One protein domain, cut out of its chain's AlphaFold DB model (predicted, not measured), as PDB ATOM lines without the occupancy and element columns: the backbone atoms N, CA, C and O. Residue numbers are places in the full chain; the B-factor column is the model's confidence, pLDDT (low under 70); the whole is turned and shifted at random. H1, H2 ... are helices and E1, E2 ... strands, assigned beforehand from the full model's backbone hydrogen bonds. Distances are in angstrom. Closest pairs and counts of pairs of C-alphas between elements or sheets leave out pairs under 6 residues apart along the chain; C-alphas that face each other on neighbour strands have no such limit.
ATOM      1  N   CYS A  10     183.125 149.181 174.922       95.88
ATOM      2  CA  CYS A  10     181.818 148.964 174.311       95.88
ATOM      3  C   CYS A  10     181.293 150.252 173.670       95.88
ATOM      4  O   CYS A  10     181.374 151.315 174.277       95.88
ATOM      5  N   ILE A  11     180.704 150.160 172.475       96.44
ATOM      6  CA  ILE A  11     179.882 151.230 171.896       96.44
ATOM      7  C   ILE A  11     178.421 150.769 171.976       96.44
ATOM      8  O   ILE A  11     178.023 149.873 171.229       96.44
ATOM      9  N   PRO A  12     177.608 151.325 172.890       94.81
ATOM     10  CA  PRO A  12     176.186 151.017 172.961       94.81
ATOM     11  C   PRO A  12     175.452 151.432 171.682       94.81
ATOM     12  O   PRO A  12     175.738 152.490 171.128       94.81
ATOM     13  N   GLY A  13     174.430 150.673 171.273       92.81
ATOM     14  CA  GLY A  13     173.671 150.953 170.042       92.81
ATOM     15  C   GLY A  13     173.091 152.374 169.957       92.81
ATOM     16  O   GLY A  13     173.112 152.993 168.901       92.81
ATOM     17  N   HIS A  14     172.650 152.951 171.081       92.69
ATOM     18  CA  HIS A  14     172.132 154.329 171.124       92.69
ATOM     19  C   HIS A  14     173.215 155.422 170.974       92.69
ATOM     20  O   HIS A  14     172.883 156.602 170.849       92.69
ATOM     21  N   LEU A  15     174.496 155.038 171.007       96.00
ATOM     22  CA  LEU A  15     175.673 155.883 170.770       96.00
ATOM     23  C   LEU A  15     176.367 155.549 169.436       96.00
ATOM     24  O   LEU A  15     177.511 155.948 169.215       96.00
ATOM     25  N   MET A  16     175.688 154.820 168.548       95.69
ATOM     26  CA  MET A  16     176.122 154.627 167.165       95.69
ATOM     27  C   MET A  16     175.627 155.767 166.263       95.69
ATOM     28  O   MET A  16     174.821 156.600 166.692       95.69
ATOM     29  N   GLN A  17     176.114 155.820 165.018       93.94
ATOM     30  CA  GLN A  17     175.618 156.780 164.026       93.94
ATOM     31  C   GLN A  17     174.115 156.598 163.796       93.94
ATOM     32  O   GLN A  17     173.584 155.483 163.865       93.94
ATOM     33  N   PHE A  18     173.420 157.697 163.508       91.69
ATOM     34  CA  PHE A  18     172.003 157.637 163.169       91.69
ATOM     35  C   PHE A  18     171.795 156.788 161.907       91.69
ATOM     36  O   PHE A  18     172.549 156.928 160.956       91.69
ATOM     37  N   GLY A  19     170.805 155.893 161.916       90.69
ATOM     38  CA  GLY A  19     170.579 154.951 160.812       90.69
ATOM     39  C   GLY A  19     171.405 153.661 160.886       90.69
ATOM     40  O   GLY A  19     171.244 152.794 160.029       90.69
ATOM     41  N   THR A  20     172.244 153.484 161.915       94.06
ATOM     42  CA  THR A  20     172.934 152.204 162.138       94.06
ATOM     43  C   THR A  20     171.943 151.138 162.600       94.06
ATOM     44  O   THR A  20     171.225 151.325 163.585       94.06
ATOM     45  N   VAL A  21     171.938 149.995 161.922       92.44
ATOM     46  CA  VAL A  21     171.119 148.828 162.260       92.44
ATOM     47  C   VAL A  21     171.994 147.600 162.478       92.44
ATOM     48  O   VAL A  21     173.083 147.494 161.915       92.44
ATOM     49  N   ARG A  22     171.512 146.666 163.301       92.25
ATOM     50  CA  ARG A  22     172.137 145.353 163.475       92.25
ATOM     51  C   ARG A  22     171.378 144.323 162.645       92.25
ATOM     52  O   ARG A  22     170.176 144.163 162.847       92.25
ATOM     53  N   GLY A  23     172.071 143.656 161.730       89.19
ATOM     54  CA  GLY A  23     171.532 142.557 160.937       89.19
ATOM     55  C   GLY A  23     171.267 141.304 161.775       89.19
ATOM     56  O   GLY A  23     171.734 141.179 162.911       89.19
ATOM     57  N   GLU A  24     170.524 140.355 161.202       90.19
ATOM     58  CA  GLU A  24     170.270 139.040 161.818       90.19
ATOM     59  C   GLU A  24     171.552 138.209 161.971       90.19
ATOM     60  O   GLU A  24     171.673 137.404 162.893       90.19
ATOM     61  N   ASP A  25     172.540 138.459 161.112       88.75
ATOM     62  CA  ASP A  25     173.896 137.914 161.194       88.75
ATOM     63  C   ASP A  25     174.725 138.518 162.344       88.75
ATOM     64  O   ASP A  25     175.856 138.106 162.605       88.75
ATOM     65  N   GLY A  26     174.162 139.500 163.052       88.38
ATOM     66  CA  GLY A  26     174.779 140.186 164.171       88.38
ATOM     67  C   GLY A  26     175.739 141.307 163.780       88.38
ATOM     68  O   GLY A  26     176.258 141.943 164.708       88.38
ATOM     69  N   ARG A  27     175.948 141.575 162.482       90.25
ATOM     70  CA  ARG A  27     176.796 142.664 161.975       90.25
ATOM     71  C   ARG A  27     176.070 144.000 162.039       90.25
ATOM     72  O   ARG A  27     174.842 144.057 162.026       90.25
ATOM     73  N   TRP A  28     176.833 145.083 162.120       92.69
ATOM     74  CA  TRP A  28     176.287 146.438 162.101       92.69
ATOM     75  C   TRP A  28     176.508 147.072 160.731       92.69
ATOM     76  O   TRP A  28     177.575 146.914 160.146       92.69
ATOM     77  N   ALA A  29     175.511 147.802 160.241       93.56
ATOM     78  CA  ALA A  29     175.608 148.577 159.010       93.56
ATOM     79  C   ALA A  29     174.940 149.940 159.189       93.56
ATOM     80  O   ALA A  29     173.851 150.037 159.763       93.56
ATOM     81  N   LEU A  30     175.595 150.988 158.703       92.81
ATOM     82  CA  LEU A  30     175.034 152.327 158.596       92.81
ATOM     83  C   LEU A  30     174.292 152.450 157.265       92.81
ATOM     84  O   LEU A  30     174.895 152.282 156.209       92.81
ATOM     85  N   LYS A  31     172.997 152.765 157.326       92.19
ATOM     86  CA  LYS A  31     172.206 153.110 156.143       92.19
ATOM     87  C   LYS A  31     172.329 154.602 155.874       92.19
ATOM     88  O   LYS A  31     171.894 155.399 156.707       92.19
ATOM     89  N   THR A  32     172.940 154.970 154.753       87.88
ATOM     90  CA  THR A  32     173.049 156.374 154.337       87.88
ATOM     91  C   THR A  32     171.710 156.870 153.790       87.88
ATOM     92  O   THR A  32     170.830 156.078 153.442       87.88
ATOM     93  N   GLU A  33     171.532 158.190 153.714       86.69
ATOM     94  CA  GLU A  33     170.325 158.780 153.115       86.69
ATOM     95  C   GLU A  33     170.188 158.435 151.624       86.69
ATOM     96  O   GLU A  33     169.070 158.310 151.125       86.69
ATOM     97  N   ASP A  34     171.313 158.197 150.946       86.88
ATOM     98  CA  ASP A  34     171.379 157.785 149.541       86.88
ATOM     99  C   ASP A  34     171.021 156.300 149.326       86.88
ATOM    100  O   ASP A  34     170.866 155.850 148.190       86.88
ATOM    101  N   GLY A  35     170.822 155.542 150.411       85.44
ATOM    102  CA  GLY A  35     170.425 154.134 150.382       85.44
ATOM    103  C   GLY A  35     171.586 153.138 150.377       85.44
ATOM    104  O   GLY A  35     171.333 151.936 150.270       85.44
ATOM    105  N   ASP A  36     172.826 153.604 150.531       87.88
ATOM    106  CA  ASP A  36     173.994 152.733 150.660       87.88
ATOM    107  C   ASP A  36     174.051 152.087 152.051       87.88
ATOM    108  O   ASP A  36     173.666 152.685 153.063       87.88
ATOM    109  N   GLU A  37     174.577 150.863 152.112       91.00
ATOM    110  CA  GLU A  37     174.834 150.146 153.364       91.00
ATOM    111  C   GLU A  37     176.342 150.080 153.628       91.00
ATOM    112  O   GLU A  37     177.087 149.349 152.976       91.00
ATOM    113  N   LEU A  38     176.798 150.857 154.610       90.81
ATOM    114  CA  LEU A  38     178.192 150.884 155.043       90.81
ATOM    115  C   LEU A  38     178.372 149.929 156.224       90.81
ATOM    116  O   LEU A  38     178.004 150.246 157.360       90.81
ATOM    117  N   HIS A  39     178.917 148.746 155.956       92.00
ATOM    118  CA  HIS A  39     179.166 147.733 156.978       92.00
ATOM    119  C   HIS A  39     180.304 148.137 157.922       92.00
ATOM    120  O   HIS A  39     181.248 148.815 157.527       92.00
ATOM    121  N   LEU A  40     180.181 147.728 159.186       91.81
ATOM    122  CA  LEU A  40     181.244 147.797 160.180       91.81
ATOM    123  C   LEU A  40     181.806 146.385 160.366       91.81
ATOM    124  O   LEU A  40     181.164 145.558 161.028       91.81
ATOM    125  N   ASP A  41     182.976 146.109 159.797       90.00
ATOM    126  CA  ASP A  41     183.653 144.824 159.937       90.00
ATOM    127  C   ASP A  41     184.617 144.821 161.139       90.00
ATOM    128  O   ASP A  41     184.915 145.843 161.762       90.00
ATOM    129  N   THR A  42     185.056 143.630 161.549       87.62
ATOM    130  CA  THR A  42     185.849 143.443 162.777       87.62
ATOM    131  C   THR A  42     187.275 143.973 162.689       87.62
ATOM    132  O   THR A  42     187.848 144.291 163.729       87.62
ATOM    133  N   ASP A  43     187.822 144.065 161.477       90.00
ATOM    134  CA  ASP A  43     189.213 144.453 161.225       90.00
ATOM    135  C   ASP A  43     189.346 145.937 160.837       90.00
ATOM    136  O   ASP A  43     190.443 146.411 160.541       90.00
ATOM    137  N   ASP A  44     188.236 146.683 160.849       92.75
ATOM    138  CA  ASP A  44     188.222 148.091 160.477       92.75
ATOM    139  C   ASP A  44     188.768 148.997 161.584       92.75
ATOM    140  O   ASP A  44     188.408 148.903 162.765       92.75
ATOM    141  N   GLU A  45     189.572 149.975 161.174       94.94
ATOM    142  CA  GLU A  45     189.986 151.058 162.053       94.94
ATOM    143  C   GLU A  45     188.857 152.074 162.236       94.94
ATOM    144  O   GLU A  45     188.324 152.656 161.281       94.94
ATOM    145  N   ILE A  46     188.529 152.343 163.500       95.62
ATOM    146  CA  ILE A  46     187.497 153.307 163.868       95.62
ATOM    147  C   ILE A  46     188.054 154.437 164.729       95.62
ATOM    148  O   ILE A  46     188.916 154.244 165.589       95.62
ATOM    149  N   ARG A  47     187.471 155.624 164.574       96.81
ATOM    150  CA  ARG A  47     187.585 156.723 165.531       96.81
ATOM    151  C   ARG A  47     186.342 156.753 166.410       96.81
ATOM    152  O   ARG A  47     185.227 156.869 165.910       96.81
ATOM    153  N   PHE A  48     186.521 156.696 167.725       97.38
ATOM    154  CA  PHE A  48     185.422 156.794 168.685       97.38
ATOM    155  C   PHE A  48     185.735 157.821 169.776       97.38
ATOM    156  O   PHE A  48     186.893 158.109 170.074       97.38
ATOM    157  N   LEU A  49     184.685 158.364 170.384       97.88
ATOM    158  CA  LEU A  49     184.770 159.281 171.513       97.88
ATOM    159  C   LEU A  49     184.523 158.525 172.822       97.88
ATOM    160  O   LEU A  49     183.492 157.867 172.982       97.88
ATOM    161  N   VAL A  50     185.429 158.657 173.791       97.81
ATOM    162  CA  VAL A  50     185.230 158.133 175.151       97.81
ATOM    163  C   VAL A  50     184.093 158.907 175.822       97.81
ATOM    164  O   VAL A  50     184.216 160.097 176.090       97.81
ATOM    165  N   SER A  51     182.978 158.227 176.090       96.25
ATOM    166  CA  SER A  51     181.778 158.838 176.677       96.25
ATOM    167  C   SER A  51     181.715 158.662 178.192       96.25
ATOM    168  O   SER A  51     181.248 159.545 178.904       96.25
ATOM    169  N   SER A  52     182.170 157.520 178.710       97.19
ATOM    170  CA  SER A  52     182.323 157.307 180.153       97.19
ATOM    171  C   SER A  52     183.328 156.204 180.454       97.19
ATOM    172  O   SER A  52     183.568 155.320 179.630       97.19
ATOM    173  N   ILE A  53     183.870 156.246 181.668       98.00
ATOM    174  CA  ILE A  53     184.765 155.230 182.219       98.00
ATOM    175  C   ILE A  53     184.147 154.730 183.522       98.00
ATOM    176  O   ILE A  53     183.672 155.527 184.334       98.00
ATOM    177  N   LYS A  54     184.138 153.413 183.714       96.94
ATOM    178  CA  LYS A  54     183.635 152.758 184.920       96.94
ATOM    179  C   LYS A  54     184.719 151.871 185.518       96.94
ATOM    180  O   LYS A  54     185.422 151.177 184.791       96.94
ATOM    181  N   TYR A  55     184.781 151.874 186.844       96.94
ATOM    182  CA  TYR A  55     185.639 151.000 187.637       96.94
ATOM    183  C   TYR A  55     184.734 150.158 188.538       96.94
ATOM    184  O   TYR A  55     184.372 150.609 189.628       96.94
ATOM    185  N   PRO A  56     184.244 149.004 188.051       94.44
ATOM    186  CA  PRO A  56     183.389 148.146 188.855       94.44
ATOM    187  C   PRO A  56     184.152 147.628 190.086       94.44
ATOM    188  O   PRO A  56     185.365 147.414 190.018       94.44
ATOM    189  N   PRO A  57     183.466 147.424 191.222       93.75
ATOM    190  CA  PRO A  57     184.088 146.811 192.388       93.75
ATOM    191  C   PRO A  57     184.536 145.384 192.060       93.75
ATOM    192  O   PRO A  57     183.889 144.689 191.274       93.75
ATOM    193  N   ILE A  58     185.631 144.949 192.686       92.06
ATOM    194  CA  ILE A  58     186.158 143.592 192.514       92.06
ATOM    195  C   ILE A  58     185.087 142.589 192.979       92.06
ATOM    196  O   ILE A  58     184.623 142.696 194.119       92.06
ATOM    197  N   PRO A  59     184.679 141.626 192.131       91.12
ATOM    198  CA  PRO A  59     183.705 140.614 192.508       91.12
ATOM    199  C   PRO A  59     184.239 139.763 193.660       91.12
ATOM    200  O   PRO A  59     185.376 139.298 193.613       91.12
ATOM    201  N   VAL A  60     183.411 139.554 194.686       90.12
ATOM    202  CA  VAL A  60     183.749 138.687 195.832       90.12
ATOM    203  C   VAL A  60     183.715 137.212 195.427       90.12
ATOM    204  O   VAL A  60     184.516 136.416 195.907       90.12
ATOM    205  N   GLU A  61     182.816 136.864 194.508       90.31
ATOM    206  CA  GLU A  61     182.669 135.530 193.938       90.31
ATOM    207  C   GLU A  61     182.722 135.641 192.409       90.31
ATOM    208  O   GLU A  61     182.111 136.539 191.827       90.31
ATOM    209  N   GLN A  62     183.459 134.734 191.768       86.44
ATOM    210  CA  GLN A  62     183.468 134.520 190.319       86.44
ATOM    211  C   GLN A  62     183.282 133.027 190.091       86.44
ATOM    212  O   GLN A  62     184.105 132.220 190.531       86.44
ATOM    213  N   LYS A  63     182.169 132.654 189.465       90.94
ATOM    214  CA  LYS A  63     181.910 131.270 189.068       90.94
ATOM    215  C   LYS A  63     182.790 130.921 187.874       90.94
ATOM    216  O   LYS A  63     183.209 131.800 187.129       90.94
ATOM    217  N   GLU A  64     183.036 129.631 187.673       89.00
ATOM    218  CA  GLU A  64     183.877 129.138 186.573       89.00
ATOM    219  C   GLU A  64     183.342 129.545 185.186       89.00
ATOM    220  O   GLU A  64     184.125 129.823 184.283       89.00
ATOM    221  N   ASP A  65     182.017 129.674 185.048       91.50
ATOM    222  CA  ASP A  65     181.346 130.080 183.805       91.50
ATOM    223  C   ASP A  65     181.183 131.607 183.645       91.50
ATOM    224  O   ASP A  65     180.628 132.074 182.642       91.50
ATOM    225  N   ASP A  66     181.608 132.408 184.629       88.88
ATOM    226  CA  ASP A  66     181.489 133.862 184.544       88.88
ATOM    227  C   ASP A  66     182.510 134.435 183.554       88.88
ATOM    228  O   ASP A  66     183.624 133.942 183.372       88.88
ATOM    229  N   LYS A  67     182.136 135.543 182.906       86.25
ATOM    230  CA  LYS A  67     183.079 136.275 182.057       86.25
ATOM    231  C   LYS A  67     184.235 136.820 182.907       86.25
ATOM    232  O   LYS A  67     183.981 137.263 184.031       86.25
ATOM    233  N   PRO A  68     185.460 136.896 182.351       90.38
ATOM    234  CA  PRO A  68     186.585 137.523 183.029       90.38
ATOM    235  C   PRO A  68     186.230 138.918 183.548       90.38
ATOM    236  O   PRO A  68     185.603 139.720 182.848       90.38
ATOM    237  N   PHE A  69     186.629 139.204 184.785       92.44
ATOM    238  CA  PHE A  69     186.407 140.513 185.379       92.44
ATOM    239  C   PHE A  69     187.225 141.595 184.666       92.44
ATOM    240  O   PHE A  69     188.449 141.511 184.584       92.44
ATOM    241  N   ALA A  70     186.532 142.644 184.223       93.88
ATOM    242  CA  ALA A  70     187.126 143.842 183.648       93.88
ATOM    243  C   ALA A  70     187.241 144.940 184.726       93.88
ATOM    244  O   ALA A  70     186.224 145.556 185.066       93.88
ATOM    245  N   PRO A  71     188.442 145.224 185.269       95.00
ATOM    246  CA  PRO A  71     188.626 146.224 186.329       95.00
ATOM    247  C   PRO A  71     188.375 147.661 185.855       95.00
ATOM    248  O   PRO A  71     188.127 148.554 186.665       95.00
ATOM    249  N   MET A  72     188.431 147.887 184.544       96.88
ATOM    250  CA  MET A  72     188.132 149.154 183.896       96.88
ATOM    251  C   MET A  72     187.285 148.871 182.662       96.88
ATOM    252  O   MET A  72     187.615 147.996 181.870       96.88
ATOM    253  N   GLN A  73     186.203 149.624 182.492       97.06
ATOM    254  CA  GLN A  73     185.312 149.517 181.341       97.06
ATOM    255  C   GLN A  73     185.104 150.892 180.718       97.06
ATOM    256  O   GLN A  73     184.767 151.855 181.415       97.06
ATOM    257  N   ILE A  74     185.264 150.981 179.401       98.31
ATOM    258  CA  ILE A  74     185.046 152.207 178.635       98.31
ATOM    259  C   ILE A  74     183.755 152.065 177.832       98.31
ATOM    260  O   ILE A  74     183.577 151.107 177.083       98.31
ATOM    261  N   ASN A  75     182.870 153.059 177.937       97.69
ATOM    262  CA  ASN A  75     181.791 153.230 176.967       97.69
ATOM    263  C   ASN A  75     182.198 154.306 175.965       97.69
ATOM    264  O   ASN A  75     182.453 155.454 176.342       97.69
ATOM    265  N   GLY A  76     182.258 153.921 174.698       97.75
ATOM    266  CA  GLY A  76     182.515 154.792 173.567       97.75
ATOM    267  C   GLY A  76     181.233 155.228 172.862       97.75
ATOM    268  O   GLY A  76     180.161 154.654 173.047       97.75
ATOM    269  N   SER A  77     181.381 156.235 172.015       97.62
ATOM    270  CA  SER A  77     180.380 156.705 171.065       97.62
ATOM    271  C   SER A  77     181.034 156.868 169.700       97.62
ATOM    272  O   SER A  77     182.161 157.356 169.611       97.62
ATOM    273  N   ILE A  78     180.318 156.493 168.646       96.88
ATOM    274  CA  ILE A  78     180.655 156.856 167.261       96.88
ATOM    275  C   ILE A  78     179.590 157.770 166.658       96.88
ATOM    276  O   ILE A  78     179.481 157.875 165.447       96.88
ATOM    277  N   LYS A  79     178.765 158.396 167.497       95.19
ATOM    278  CA  LYS A  79     177.710 159.305 167.070       95.19
ATOM    279  C   LYS A  79     178.288 160.692 166.787       95.19
ATOM    280  O   LYS A  79     178.728 161.359 167.724       95.19
ATOM    281  N   GLY A  80     178.211 161.134 165.534       92.31
ATOM    282  CA  GLY A  80     178.636 162.465 165.091       92.31
ATOM    283  C   GLY A  80     179.730 162.442 164.024       92.31
ATOM    284  O   GLY A  80     180.336 161.405 163.756       92.31
ATOM    285  N   ASP A  81     179.970 163.595 163.412       92.25
ATOM    286  CA  ASP A  81     180.847 163.713 162.246       92.25
ATOM    287  C   ASP A  81     182.307 163.370 162.566       92.25
ATOM    288  O   ASP A  81     182.837 163.699 163.632       92.25
ATOM    289  N   GLY A  82     182.975 162.699 161.628       93.19
ATOM    290  CA  GLY A  82     184.365 162.270 161.780       93.19
ATOM    291  C   GLY A  82     184.581 161.087 162.734       93.19
ATOM    292  O   GLY A  82     185.741 160.757 162.999       93.19
ATOM    293  N   LEU A  83     183.511 160.472 163.259       95.31
ATOM    294  CA  LEU A  83     183.534 159.259 164.088       95.31
ATOM    295  C   LEU A  83     182.995 158.035 163.329       95.31
ATOM    296  O   LEU A  83     182.283 158.156 162.335       95.31
ATOM    297  N   GLY A  84     183.303 156.839 163.825       94.50
ATOM    298  CA  GLY A  84     183.042 155.579 163.128       94.50
ATOM    299  C   GLY A  84     184.252 155.152 162.307       94.50
ATOM    300  O   GLY A  84     185.382 155.434 162.708       94.50
ATOM    301  N   LEU A  85     184.036 154.463 161.189       94.62
ATOM    302  CA  LEU A  85     185.134 153.992 160.342       94.62
ATOM    303  C   LEU A  85     185.898 155.179 159.763       94.62
ATOM    304  O   LEU A  85     185.297 156.143 159.291       94.62
ATOM    305  N   LEU A  86     187.227 155.091 159.745       93.00
ATOM    306  CA  LEU A  86     188.056 156.120 159.111       93.00
ATOM    307  C   LEU A  86     187.748 156.249 157.611       93.00
ATOM    308  O   LEU A  86     187.746 157.358 157.082       93.00
ATOM    309  N   ALA A  87     187.412 155.131 156.961       89.69
ATOM    310  CA  ALA A  87     187.059 155.070 155.546       89.69
ATOM    311  C   ALA A  87     185.801 155.880 155.178       89.69
ATOM    312  O   ALA A  87     185.696 156.326 154.043       89.69
ATOM    313  N   TRP A  88     184.881 156.133 156.119       88.69
ATOM    314  CA  TRP A  88     183.684 156.956 155.862       88.69
ATOM    315  C   TRP A  88     184.008 158.426 155.586       88.69
ATOM    316  O   TRP A  88     183.181 159.153 155.046       88.69
ATOM    317  N   TRP A  89     185.199 158.870 155.983       87.62
ATOM    318  CA  TRP A  89     185.609 160.274 155.949       87.62
ATOM    319  C   TRP A  89     186.798 160.515 155.014       87.62
ATOM    320  O   TRP A  89     187.339 161.622 154.988       87.62
TER     321      TRP A  89
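This is residues 10 to 89 of the 91 residues of the protein "RNA_pol_Rbc25 domain-containing protein" of Aegilops tauschii subsp. strangulata (UniProt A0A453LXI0). Little regular structure: a small three-strand sheet, E1 to E3, and a separate hairpin, E4 and E5, whose long loop sticks out at residues 60 to 68. The printed part has 80 residues, under half in named elements, mostly strand: E1 E2 E3 E4 E5 H1, both sheets antiparallel. It is loose, radius of gyration of the C-alphas 15.7 A, spanning 52 by 26 by 21 A.

E1, residues 20 to 22, E2, 28 to 31, and E3, 37 to 40, form a meander, each strand the antiparallel neighbour of the one before; within hydrogen-bond range are N 21 and O 29, 2.9 A, and N 30 and O 38, 2.9 A. E4, residues 49 to 54, and E5, 73 to 77, form an antiparallel hairpin, N 51 and O 75 being 2.8 A apart. H1, residues 86 to 89, too short for an O i to N i+4 pair, is only just apart from E3, closest C-alphas 8.2 A.

E1 begins at C-alpha 20 (172.934, 152.204, 162.138). E4 measures 15.0 A, E5 13.5 A. H1 ends at C-alpha 89 (185.609, 160.274, 155.949).

The farthest C-alphas, Asp 34 and Val 60, are 51.6 A apart. The link E4 to E5 is long. The printed part has no cut; no printed residue is under pLDDT 70.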